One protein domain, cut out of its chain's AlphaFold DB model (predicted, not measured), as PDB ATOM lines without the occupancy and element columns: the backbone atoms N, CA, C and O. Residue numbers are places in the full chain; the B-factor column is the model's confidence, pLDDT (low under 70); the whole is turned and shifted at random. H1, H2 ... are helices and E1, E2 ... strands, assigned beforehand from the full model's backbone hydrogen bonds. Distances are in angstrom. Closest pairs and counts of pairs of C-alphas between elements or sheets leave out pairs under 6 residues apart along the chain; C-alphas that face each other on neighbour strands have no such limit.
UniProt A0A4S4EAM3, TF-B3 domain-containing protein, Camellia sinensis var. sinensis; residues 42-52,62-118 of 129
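Overview. This is residues 42 to 52 and 62 to 118 of the 129 residues of the protein "TF-B3 domain-containing protein" of Camellia sinensis var. sinensis (UniProt A0A4S4EAM3). The domain is a small sheet of three strands, E1, E2 and E3, with the short helix H1 just beyond the end of the sheet where E2 begins, and a separate strand, E4, that crosses E1 at a distance on one side of the sheet. The stretch before E1 runs beside the free edge of E3 with its residues 45 to 46, and E1 with the loop after it makes the long axis. The printed part has 68 residues, with named elements in the order E1, E2, E3, H1, E4; the sheet's order is E1 - E2 - E3, all antiparallel, and the class is mixed, helices and strands. The whole is compact, with a radius of gyration of the C-alphas of 11.7 A and spans of 35 by 28 by 18 A.

Along the chain. The printed part begins at Val 42, and residues 42 to 52 hold no named element. E1, residues 63 to 71, starts with C-alpha 63 at (138.216, 213.064, 244.662) and is 24.7 A long. E2 is residues 80 to 85, 16.0 A, and E3 is residues 88 to 91, 10.3 A. H1 is residues 95 to 102, 10.6 A, with C-alpha 95 at (137.828, 212.750, 226.214). E4, residues 109 to 116, is 21.4 A long and ends with C-alpha 116 at (125.224, 199.670, 231.540).

Arrangement. E1, E2 and E3 form a meander, each strand the antiparallel neighbour of the one before. E1 and E2 are a hairpin at 150 degrees between their directions, with N 66 and O 82 2.9 A apart and N 82 and O 66 2.8 A apart, both within hydrogen-bond range. E2 and E3 are a hairpin at 173 degrees, with N 83 and O 90 within hydrogen-bond range at 2.8 A. Residues 45 to 46 pair antiparallel with residues 90 to 91 of E3. H1 is on the sheet but only grazes it, with its residues 95 to 98; the closest C-alphas of E2 and H1 are those of Val 80 and Trp 95, 5.6 A apart. In H1 every O i to N i+4 pair is within hydrogen-bond range. E4 pairs with no named strand. E4 and E1 are near each other, with 9 pairs of C-alphas within 10 A. E4 is apart from E2, E3 and H1.

Size, cuts and confidence. The two C-alphas farthest apart are those of Met 62 and Val 74, at 35.3 A. Residues 53 to 61 are not printed, and C-alphas 52 and 62 are 17.3 A apart across this cut. The links E2 to E3 and E3 to H1 are tight, E1 to E2 and H1 to E4 short. The mean pLDDT of the printed part is 81.9, and residues 42 to 43, 52 and 62 are under 70.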
ATOM      1  N   VAL A  42     144.086 221.021 228.060       54.72
ATOM      2  CA  VAL A  42     143.157 220.364 228.978       54.72
ATOM      3  C   VAL A  42     141.812 220.297 228.273       54.72
ATOM      4  O   VAL A  42     141.011 221.223 228.324       54.72
ATOM      5  N   PHE A  43     141.578 219.184 227.584       68.12
ATOM      6  CA  PHE A  43     140.272 218.858 227.021       68.12
ATOM      7  C   PHE A  43     139.434 218.203 228.113       68.12
ATOM      8  O   PHE A  43     139.448 216.983 228.278       68.12
ATOM      9  N   GLN A  44     138.762 219.032 228.906       72.00
ATOM     10  CA  GLN A  44     137.838 218.578 229.936       72.00
ATOM     11  C   GLN A  44     136.407 218.964 229.573       72.00
ATOM     12  O   GLN A  44     136.156 220.103 229.189       72.00
ATOM     13  N   LEU A  45     135.471 218.021 229.713       79.50
ATOM     14  CA  LEU A  45     134.038 218.308 229.632       79.50
ATOM     15  C   LEU A  45     133.452 218.361 231.034       79.50
ATOM     16  O   LEU A  45     133.370 217.322 231.685       79.50
ATOM     17  N   GLU A  46     133.009 219.536 231.468       78.62
ATOM     18  CA  GLU A  46     132.243 219.686 232.705       78.62
ATOM     19  C   GLU A  46     130.819 219.141 232.552       78.62
ATOM     20  O   GLU A  46     130.136 219.400 231.562       78.62
ATOM     21  N   LEU A  47     130.365 218.387 233.553       77.94
ATOM     22  CA  LEU A  47     129.040 217.781 233.591       77.94
ATOM     23  C   LEU A  47     128.161 218.476 234.642       77.94
ATOM     24  O   LEU A  47     128.589 218.640 235.790       77.94
ATOM     25  N   PRO A  48     126.900 218.814 234.315       73.25
ATOM     26  CA  PRO A  48     125.983 219.459 235.258       73.25
ATOM     27  C   PRO A  48     125.584 218.523 236.415       73.25
ATOM     28  O   PRO A  48     125.236 218.960 237.513       73.25
ATOM     29  N   SER A  49     125.654 217.209 236.200       76.12
ATOM     30  CA  SER A  49     125.280 216.176 237.165       76.12
ATOM     31  C   SER A  49     126.267 215.006 237.135       76.12
ATOM     32  O   SER A  49     127.119 214.909 236.254       76.12
ATOM     33  N   CYS A  50     126.217 214.147 238.156       72.19
ATOM     34  CA  CYS A  50     127.098 212.982 238.222       72.19
ATOM     35  C   CYS A  50     126.622 211.928 237.219       72.19
ATOM     36  O   CYS A  50     125.430 211.610 237.196       72.19
ATOM     37  N   LEU A  51     127.546 211.344 236.455       73.94
ATOM     38  CA  LEU A  51     127.247 210.182 235.618       73.94
ATOM     39  C   LEU A  51     126.884 208.985 236.502       73.94
ATOM     40  O   LEU A  51     127.730 208.615 237.308       73.94
ATOM     41  N   PRO A  52     125.686 208.383 236.402       67.06
ATOM     42  CA  PRO A  52     125.230 207.335 237.320       67.06
ATOM     43  C   PRO A  52     126.114 206.080 237.306       67.06
ATOM     44  O   PRO A  52     126.134 205.332 236.341       67.06
ATOM     45  N   MET A  62     136.595 213.026 248.555       61.00
ATOM     46  CA  MET A  62     136.819 214.384 248.040       61.00
ATOM     47  C   MET A  62     137.298 214.409 246.570       61.00
ATOM     48  O   MET A  62     137.233 215.458 245.928       61.00
ATOM     49  N   GLU A  63     137.763 213.268 246.045       70.50
ATOM     50  CA  GLU A  63     138.216 213.064 244.662       70.50
ATOM     51  C   GLU A  63     137.905 211.637 244.158       70.50
ATOM     52  O   GLU A  63     138.540 210.675 244.585       70.50
ATOM     53  N   ARG A  64     136.956 211.471 243.230       74.88
ATOM     54  CA  ARG A  64     136.653 210.175 242.593       74.88
ATOM     55  C   ARG A  64     137.162 210.149 241.163       74.88
ATOM     56  O   ARG A  64     136.990 211.122 240.437       74.88
ATOM     57  N   LYS A  65     137.739 209.017 240.758       80.94
ATOM     58  CA  LYS A  65     138.136 208.736 239.375       80.94
ATOM     59  C   LYS A  65     137.506 207.424 238.941       80.94
ATOM     60  O   LYS A  65     137.696 206.415 239.615       80.94
ATOM     61  N   VAL A  66     136.752 207.443 237.851       82.12
ATOM     62  CA  VAL A  66     136.080 206.261 237.299       82.12
ATOM     63  C   VAL A  66     136.403 206.176 235.817       82.12
ATOM     64  O   VAL A  66     136.336 207.179 235.110       82.12
ATOM     65  N   LEU A  67     136.757 204.983 235.348       83.88
ATOM     66  CA  LEU A  67     136.823 204.710 233.920       83.88
ATOM     67  C   LEU A  67     135.390 204.575 233.404       83.88
ATOM     68  O   LEU A  67     134.692 203.626 233.751       83.88
ATOM     69  N   VAL A  68     134.958 205.530 232.594       87.00
ATOM     70  CA  VAL A  68     133.703 205.455 231.854       87.00
ATOM     71  C   VAL A  68     133.994 205.043 230.421       87.00
ATOM     72  O   VAL A  68     135.074 205.309 229.885       87.00
ATOM     73  N   ARG A  69     133.021 204.379 229.800       88.56
ATOM     74  CA  ARG A  69     133.142 203.871 228.436       88.56
ATOM     75  C   ARG A  69     132.068 204.474 227.535       88.56
ATOM     76  O   ARG A  69     131.071 203.807 227.267       88.56
ATOM     77  N   PRO A  70     132.243 205.730 227.080       85.31
ATOM     78  CA  PRO A  70     131.421 206.300 226.027       85.31
ATOM     79  C   PRO A  70     131.462 205.418 224.782       85.31
ATOM     80  O   PRO A  70     132.544 205.068 224.299       85.31
ATOM     81  N   ARG A  71     130.286 205.067 224.275       90.31
ATOM     82  CA  ARG A  71     130.107 204.405 222.994       90.31
ATOM     83  C   ARG A  71     129.799 205.449 221.936       90.31
ATOM     84  O   ARG A  71     128.906 206.274 222.117       90.31
ATOM     85  N   ASP A  72     130.563 205.415 220.853       86.31
ATOM     86  CA  ASP A  72     130.309 206.256 219.688       86.31
ATOM     87  C   ASP A  72     129.252 205.644 218.741       86.31
ATOM     88  O   ASP A  72     128.898 204.470 218.890       86.31
ATOM     89  N   PRO A  73     128.751 206.392 217.735       79.06
ATOM     90  CA  PRO A  73     127.766 205.870 216.782       79.06
ATOM     91  C   PRO A  73     128.232 204.651 215.970       79.06
ATOM     92  O   PRO A  73     127.406 203.937 215.412       79.06
ATOM     93  N   VAL A  74     129.543 204.391 215.899       85.19
ATOM     94  CA  VAL A  74     130.114 203.199 215.247       85.19
ATOM     95  C   VAL A  74     130.358 202.050 216.237       85.19
ATOM     96  O   VAL A  74     131.059 201.092 215.922       85.19
ATOM     97  N   SER A  75     129.741 202.117 217.422       84.81
ATOM     98  CA  SER A  75     129.769 201.104 218.486       84.81
ATOM     99  C   SER A  75     131.141 200.828 219.109       84.81
ATOM    100  O   SER A  75     131.345 199.796 219.751       84.81
ATOM    101  N   ARG A  76     132.089 201.758 218.992       89.88
ATOM    102  CA  ARG A  76     133.391 201.660 219.655       89.88
ATOM    103  C   ARG A  76     133.318 202.269 221.049       89.88
ATOM    104  O   ARG A  76     132.823 203.378 221.243       89.88
ATOM    105  N   LEU A  77     133.858 201.530 222.014       90.81
ATOM    106  CA  LEU A  77     133.992 201.960 223.401       90.81
ATOM    107  C   LEU A  77     135.300 202.713 223.608       90.81
ATOM    108  O   LEU A  77     136.368 202.257 223.200       90.81
ATOM    109  N   TRP A  78     135.213 203.843 224.298       91.12
ATOM    110  CA  TRP A  78     136.350 204.715 224.538       91.12
ATOM    111  C   TRP A  78     136.750 204.731 226.007       91.12
ATOM    112  O   TRP A  78     135.897 204.954 226.859       91.12
ATOM    113  N   PRO A  79     138.032 204.533 226.346       90.38
ATOM    114  CA  PRO A  79     138.483 204.651 227.723       90.38
ATOM    115  C   PRO A  79     138.573 206.132 228.107       90.38
ATOM    116  O   PRO A  79     139.550 206.806 227.779       90.38
ATOM    117  N   VAL A  80     137.555 206.647 228.800       89.88
ATOM    118  CA  VAL A  80     137.519 208.040 229.263       89.88
ATOM    119  C   VAL A  80     137.492 208.070 230.781       89.88
ATOM    120  O   VAL A  80     136.754 207.330 231.424       89.88
ATOM    121  N   ILE A  81     138.300 208.933 231.384       87.19
ATOM    122  CA  ILE A  81     138.337 209.069 232.834       87.19
ATOM    123  C   ILE A  81     137.366 210.164 233.271       87.19
ATOM    124  O   ILE A  81     137.536 211.333 232.930       87.19
ATOM    125  N   TYR A  82     136.379 209.781 234.073       86.12
ATOM    126  CA  TYR A  82     135.495 210.682 234.799       86.12
ATOM    127  C   TYR A  82     136.118 211.044 236.149       86.12
ATOM    128  O   TYR A  82     136.433 210.157 236.945       86.12
ATOM    129  N   HIS A  83     136.296 212.337 236.413       84.62
ATOM    130  CA  HIS A  83     136.769 212.872 237.686       84.62
ATOM    131  C   HIS A  83     135.670 213.678 238.379       84.62
ATOM    132  O   HIS A  83     135.105 214.593 237.791       84.62
ATOM    133  N   GLU A  84     135.433 213.401 239.658       81.38
ATOM    134  CA  GLU A  84     134.611 214.232 240.541       81.38
ATOM    135  C   GLU A  84     135.506 214.772 241.660       81.38
ATOM    136  O   GLU A  84     136.010 213.996 242.469       81.38
ATOM    137  N   LYS A  85     135.744 216.085 241.700       77.81
ATOM    138  CA  LYS A  85     136.609 216.737 242.693       77.81
ATOM    139  C   LYS A  85     136.015 218.073 243.115       77.81
ATOM    140  O   LYS A  85     135.729 218.908 242.267       77.81
ATOM    141  N   GLN A  86     135.854 218.284 244.424       76.69
ATOM    142  CA  GLN A  86     135.332 219.543 244.992       76.69
ATOM    143  C   GLN A  86     134.003 220.014 244.352       76.69
ATOM    144  O   GLN A  86     133.780 221.202 244.159       76.69
ATOM    145  N   GLY A  87     133.121 219.076 243.988       72.25
ATOM    146  CA  GLY A  87     131.836 219.372 243.336       72.25
ATOM    147  C   GLY A  87     131.910 219.560 241.815       72.25
ATOM    148  O   GLY A  87     130.873 219.494 241.156       72.25
ATOM    149  N   ILE A  88     133.114 219.706 241.257       76.69
ATOM    150  CA  ILE A  88     133.364 219.749 239.815       76.69
ATOM    151  C   ILE A  88     133.400 218.320 239.274       76.69
ATOM    152  O   ILE A  88     134.013 217.430 239.870       76.69
ATOM    153  N   LYS A  89     132.738 218.099 238.140       82.31
ATOM    154  CA  LYS A  89     132.561 216.790 237.506       82.31
ATOM    155  C   LYS A  89     133.039 216.910 236.074       82.31
ATOM    156  O   LYS A  89     132.418 217.636 235.309       82.31
ATOM    157  N   VAL A  90     134.131 216.243 235.719       84.12
ATOM    158  CA  VAL A  90     134.729 216.361 234.386       84.12
ATOM    159  C   VAL A  90     134.999 215.012 233.747       84.12
ATOM    160  O   VAL A  90     135.494 214.099 234.403       84.12
ATOM    161  N   LEU A  91     134.758 214.899 232.442       85.44
ATOM    162  CA  LEU A  91     135.456 213.918 231.612       85.44
ATOM    163  C   LEU A  91     136.819 214.503 231.262       85.44
ATOM    164  O   LEU A  91     136.886 215.583 230.685       85.44
ATOM    165  N   ALA A  92     137.891 213.831 231.665       83.75
ATOM    166  CA  ALA A  92     139.258 214.312 231.530       83.75
ATOM    167  C   ALA A  92     140.035 213.476 230.505       83.75
ATOM    168  O   ALA A  92     139.800 213.573 229.304       83.75
ATOM    169  N   SER A  93     140.979 212.650 230.965       84.81
ATOM    170  CA  SER A  93     141.813 211.845 230.069       84.81
ATOM    171  C   SER A  93     140.955 210.957 229.161       84.81
ATOM    172  O   SER A  93     139.975 210.375 229.619       84.81
ATOM    173  N   GLY A  94     141.313 210.871 227.880       86.94
ATOM    174  CA  GLY A  94     140.575 210.114 226.863       86.94
ATOM    175  C   GLY A  94     139.426 210.877 226.194       86.94
ATOM    176  O   GLY A  94     139.058 210.530 225.073       86.94
ATOM    177  N   TRP A  95     138.909 211.950 226.806       88.06
ATOM    178  CA  TRP A  95     137.828 212.750 226.214       88.06
ATOM    179  C   TRP A  95     138.259 213.445 224.915       88.06
ATOM    180  O   TRP A  95     137.539 213.420 223.924       88.06
ATOM    181  N   GLU A  96     139.481 213.981 224.871       84.50
ATOM    182  CA  GLU A  96     140.045 214.576 223.651       84.50
ATOM    183  C   GLU A  96     140.042 213.603 222.466       84.50
ATOM    184  O   GLU A  96     139.653 213.958 221.353       84.50
ATOM    185  N   ALA A  97     140.493 212.369 222.704       87.38
ATOM    186  CA  ALA A  97     140.584 211.346 221.671       87.38
ATOM    187  C   ALA A  97     139.188 210.963 221.162       87.38
ATOM    188  O   ALA A  97     138.993 210.845 219.950       87.38
ATOM    189  N   PHE A  98     138.216 210.867 222.076       87.94
ATOM    190  CA  PHE A  98     136.809 210.684 221.739       87.94
ATOM    191  C   PHE A  98     136.289 211.819 220.845       87.94
ATOM    192  O   PHE A  98     135.720 211.541 219.788       87.94
ATOM    193  N   CYS A  99     136.532 213.085 221.206       86.19
ATOM    194  CA  CYS A  99     136.103 214.232 220.403       86.19
ATOM    195  C   CYS A  99     136.728 214.232 219.008       86.19
ATOM    196  O   CYS A  99     136.010 214.371 218.018       86.19
ATOM    197  N   LYS A 100     138.048 214.027 218.906       86.38
ATOM    198  CA  LYS A 100     138.760 214.008 217.618       86.38
ATOM    199  C   LYS A 100     138.229 212.922 216.689       86.38
ATOM    200  O   LYS A 100     138.009 213.175 215.508       86.38
ATOM    201  N   ALA A 101     137.998 211.723 217.216       88.62
ATOM    202  CA  ALA A 101     137.524 210.608 216.408       88.62
ATOM    203  C   ALA A 101     136.061 210.754 215.969       88.62
ATOM    204  O   ALA A 101     135.704 210.272 214.896       88.62
ATOM    205  N   ASN A 102     135.239 211.436 216.771       86.81
ATOM    206  CA  ASN A 102     133.821 211.662 216.487       86.81
ATOM    207  C   ASN A 102     133.520 213.025 215.849       86.81
ATOM    208  O   ASN A 102     132.363 213.310 215.534       86.81
ATOM    209  N   ARG A 103     134.562 213.834 215.608       88.31
ATOM    210  CA  ARG A 103     134.478 215.196 215.056       88.31
ATOM    211  C   ARG A 103     133.534 216.086 215.872       88.31
ATOM    212  O   ARG A 103     132.666 216.741 215.305       88.31
ATOM    213  N   ILE A 104     133.691 216.044 217.194       85.25
ATOM    214  CA  ILE A 104     132.942 216.875 218.145       85.25
ATOM    215  C   ILE A 104     133.697 218.187 218.339       85.25
ATOM    216  O   ILE A 104     134.898 218.174 218.627       85.25
ATOM    217  N   HIS A 105     132.994 219.307 218.208       83.62
ATOM    218  CA  HIS A 105     133.539 220.657 218.304       83.62
ATOM    219  C   HIS A 105     132.881 221.449 219.443       83.62
ATOM    220  O   HIS A 105     131.870 221.053 220.021       83.62
ATOM    221  N   VAL A 106     133.468 222.601 219.779       81.50
ATOM    222  CA  VAL A 106     132.835 223.556 220.701       81.50
ATOM    223  C   VAL A 106     131.528 224.033 220.085       81.50
ATOM    224  O   VAL A 106     131.501 224.455 218.932       81.50
ATOM    225  N   GLY A 107     130.462 223.992 220.881       80.00
ATOM    226  CA  GLY A 107     129.112 224.345 220.447       80.00
ATOM    227  C   GLY A 107     128.210 223.148 220.146       80.00
ATOM    228  O   GLY A 107     126.993 223.340 220.178       80.00
ATOM    229  N   ASP A 108     128.779 221.953 219.947       84.50
ATOM    230  CA  ASP A 108     128.018 220.703 219.862       84.50
ATOM    231  C   ASP A 108     127.428 220.334 221.231       84.50
ATOM    232  O   ASP A 108     127.959 220.687 222.296       84.50
ATOM    233  N   GLU A 109     126.320 219.598 221.209       83.38
ATOM    234  CA  GLU A 109     125.673 219.068 222.402       83.38
ATOM    235  C   GLU A 109     125.786 217.541 222.427       83.38
ATOM    236  O   GLU A 109     125.374 216.846 221.506       83.38
ATOM    237  N   CYS A 110     126.371 217.004 223.494       84.44
ATOM    238  CA  CYS A 110     126.497 215.571 223.717       84.44
ATOM    239  C   CYS A 110     125.447 215.126 224.733       84.44
ATOM    240  O   CYS A 110     125.427 215.617 225.864       84.44
ATOM    241  N   ALA A 111     124.616 214.157 224.371       84.75
ATOM    242  CA  ALA A 111     123.697 213.510 225.294       84.75
ATOM    243  C   ALA A 111     124.209 212.116 225.664       84.75
ATOM    244  O   ALA A 111     124.417 211.264 224.799       84.75
ATOM    245  N   PHE A 112     124.390 211.902 226.967       84.69
ATOM    246  CA  PHE A 112     124.812 210.633 227.548       84.69
ATOM    247  C   PHE A 112     123.584 209.859 228.021       84.69
ATOM    248  O   PHE A 112     122.829 210.337 228.876       84.69
ATOM    249  N   GLU A 113     123.405 208.661 227.482       84.75
ATOM    250  CA  GLU A 113     122.381 207.707 227.891       84.75
ATOM    251  C   GLU A 113     123.050 206.496 228.542       84.75
ATOM    252  O   GLU A 113     124.088 206.015 228.093       84.75
ATOM    253  N   ILE A 114     122.488 206.026 229.652       84.12
ATOM    254  CA  ILE A 114     123.012 204.854 230.351       84.12
ATOM    255  C   ILE A 114     122.712 203.614 229.515       84.12
ATOM    256  O   ILE A 114     121.545 203.294 229.295       84.12
ATOM    257  N   GLU A 115     123.756 202.878 229.156       85.19
ATOM    258  CA  GLU A 115     123.616 201.539 228.589       85.19
ATOM    259  C   GLU A 115     123.809 200.475 229.676       85.19
ATOM    260  O   GLU A 115     122.948 199.622 229.875       85.19
ATOM    261  N   ASP A 116     124.908 200.576 230.435       83.19
ATOM    262  CA  ASP A 116     125.224 199.670 231.540       83.19
ATOM    263  C   ASP A 116     125.841 200.444 232.715       83.19
ATOM    264  O   ASP A 116     126.971 200.934 232.656       83.19
ATOM    265  N   VAL A 117     125.089 200.549 233.813       79.56
ATOM    266  CA  VAL A 117     125.515 201.253 235.039       79.56
ATOM    267  C   VAL A 117     126.656 200.517 235.753       79.56
ATOM    268  O   VAL A 117     127.466 201.156 236.429       79.56
ATOM    269  N   SER A 118     126.698 199.185 235.655       79.19
ATOM    270  CA  SER A 118     127.694 198.352 236.333       79.19
ATOM    271  C   SER A 118     129.056 198.445 235.651       79.19
ATOM    272  O   SER A 118     130.060 198.685 236.319       79.19
TER     273      SER A 118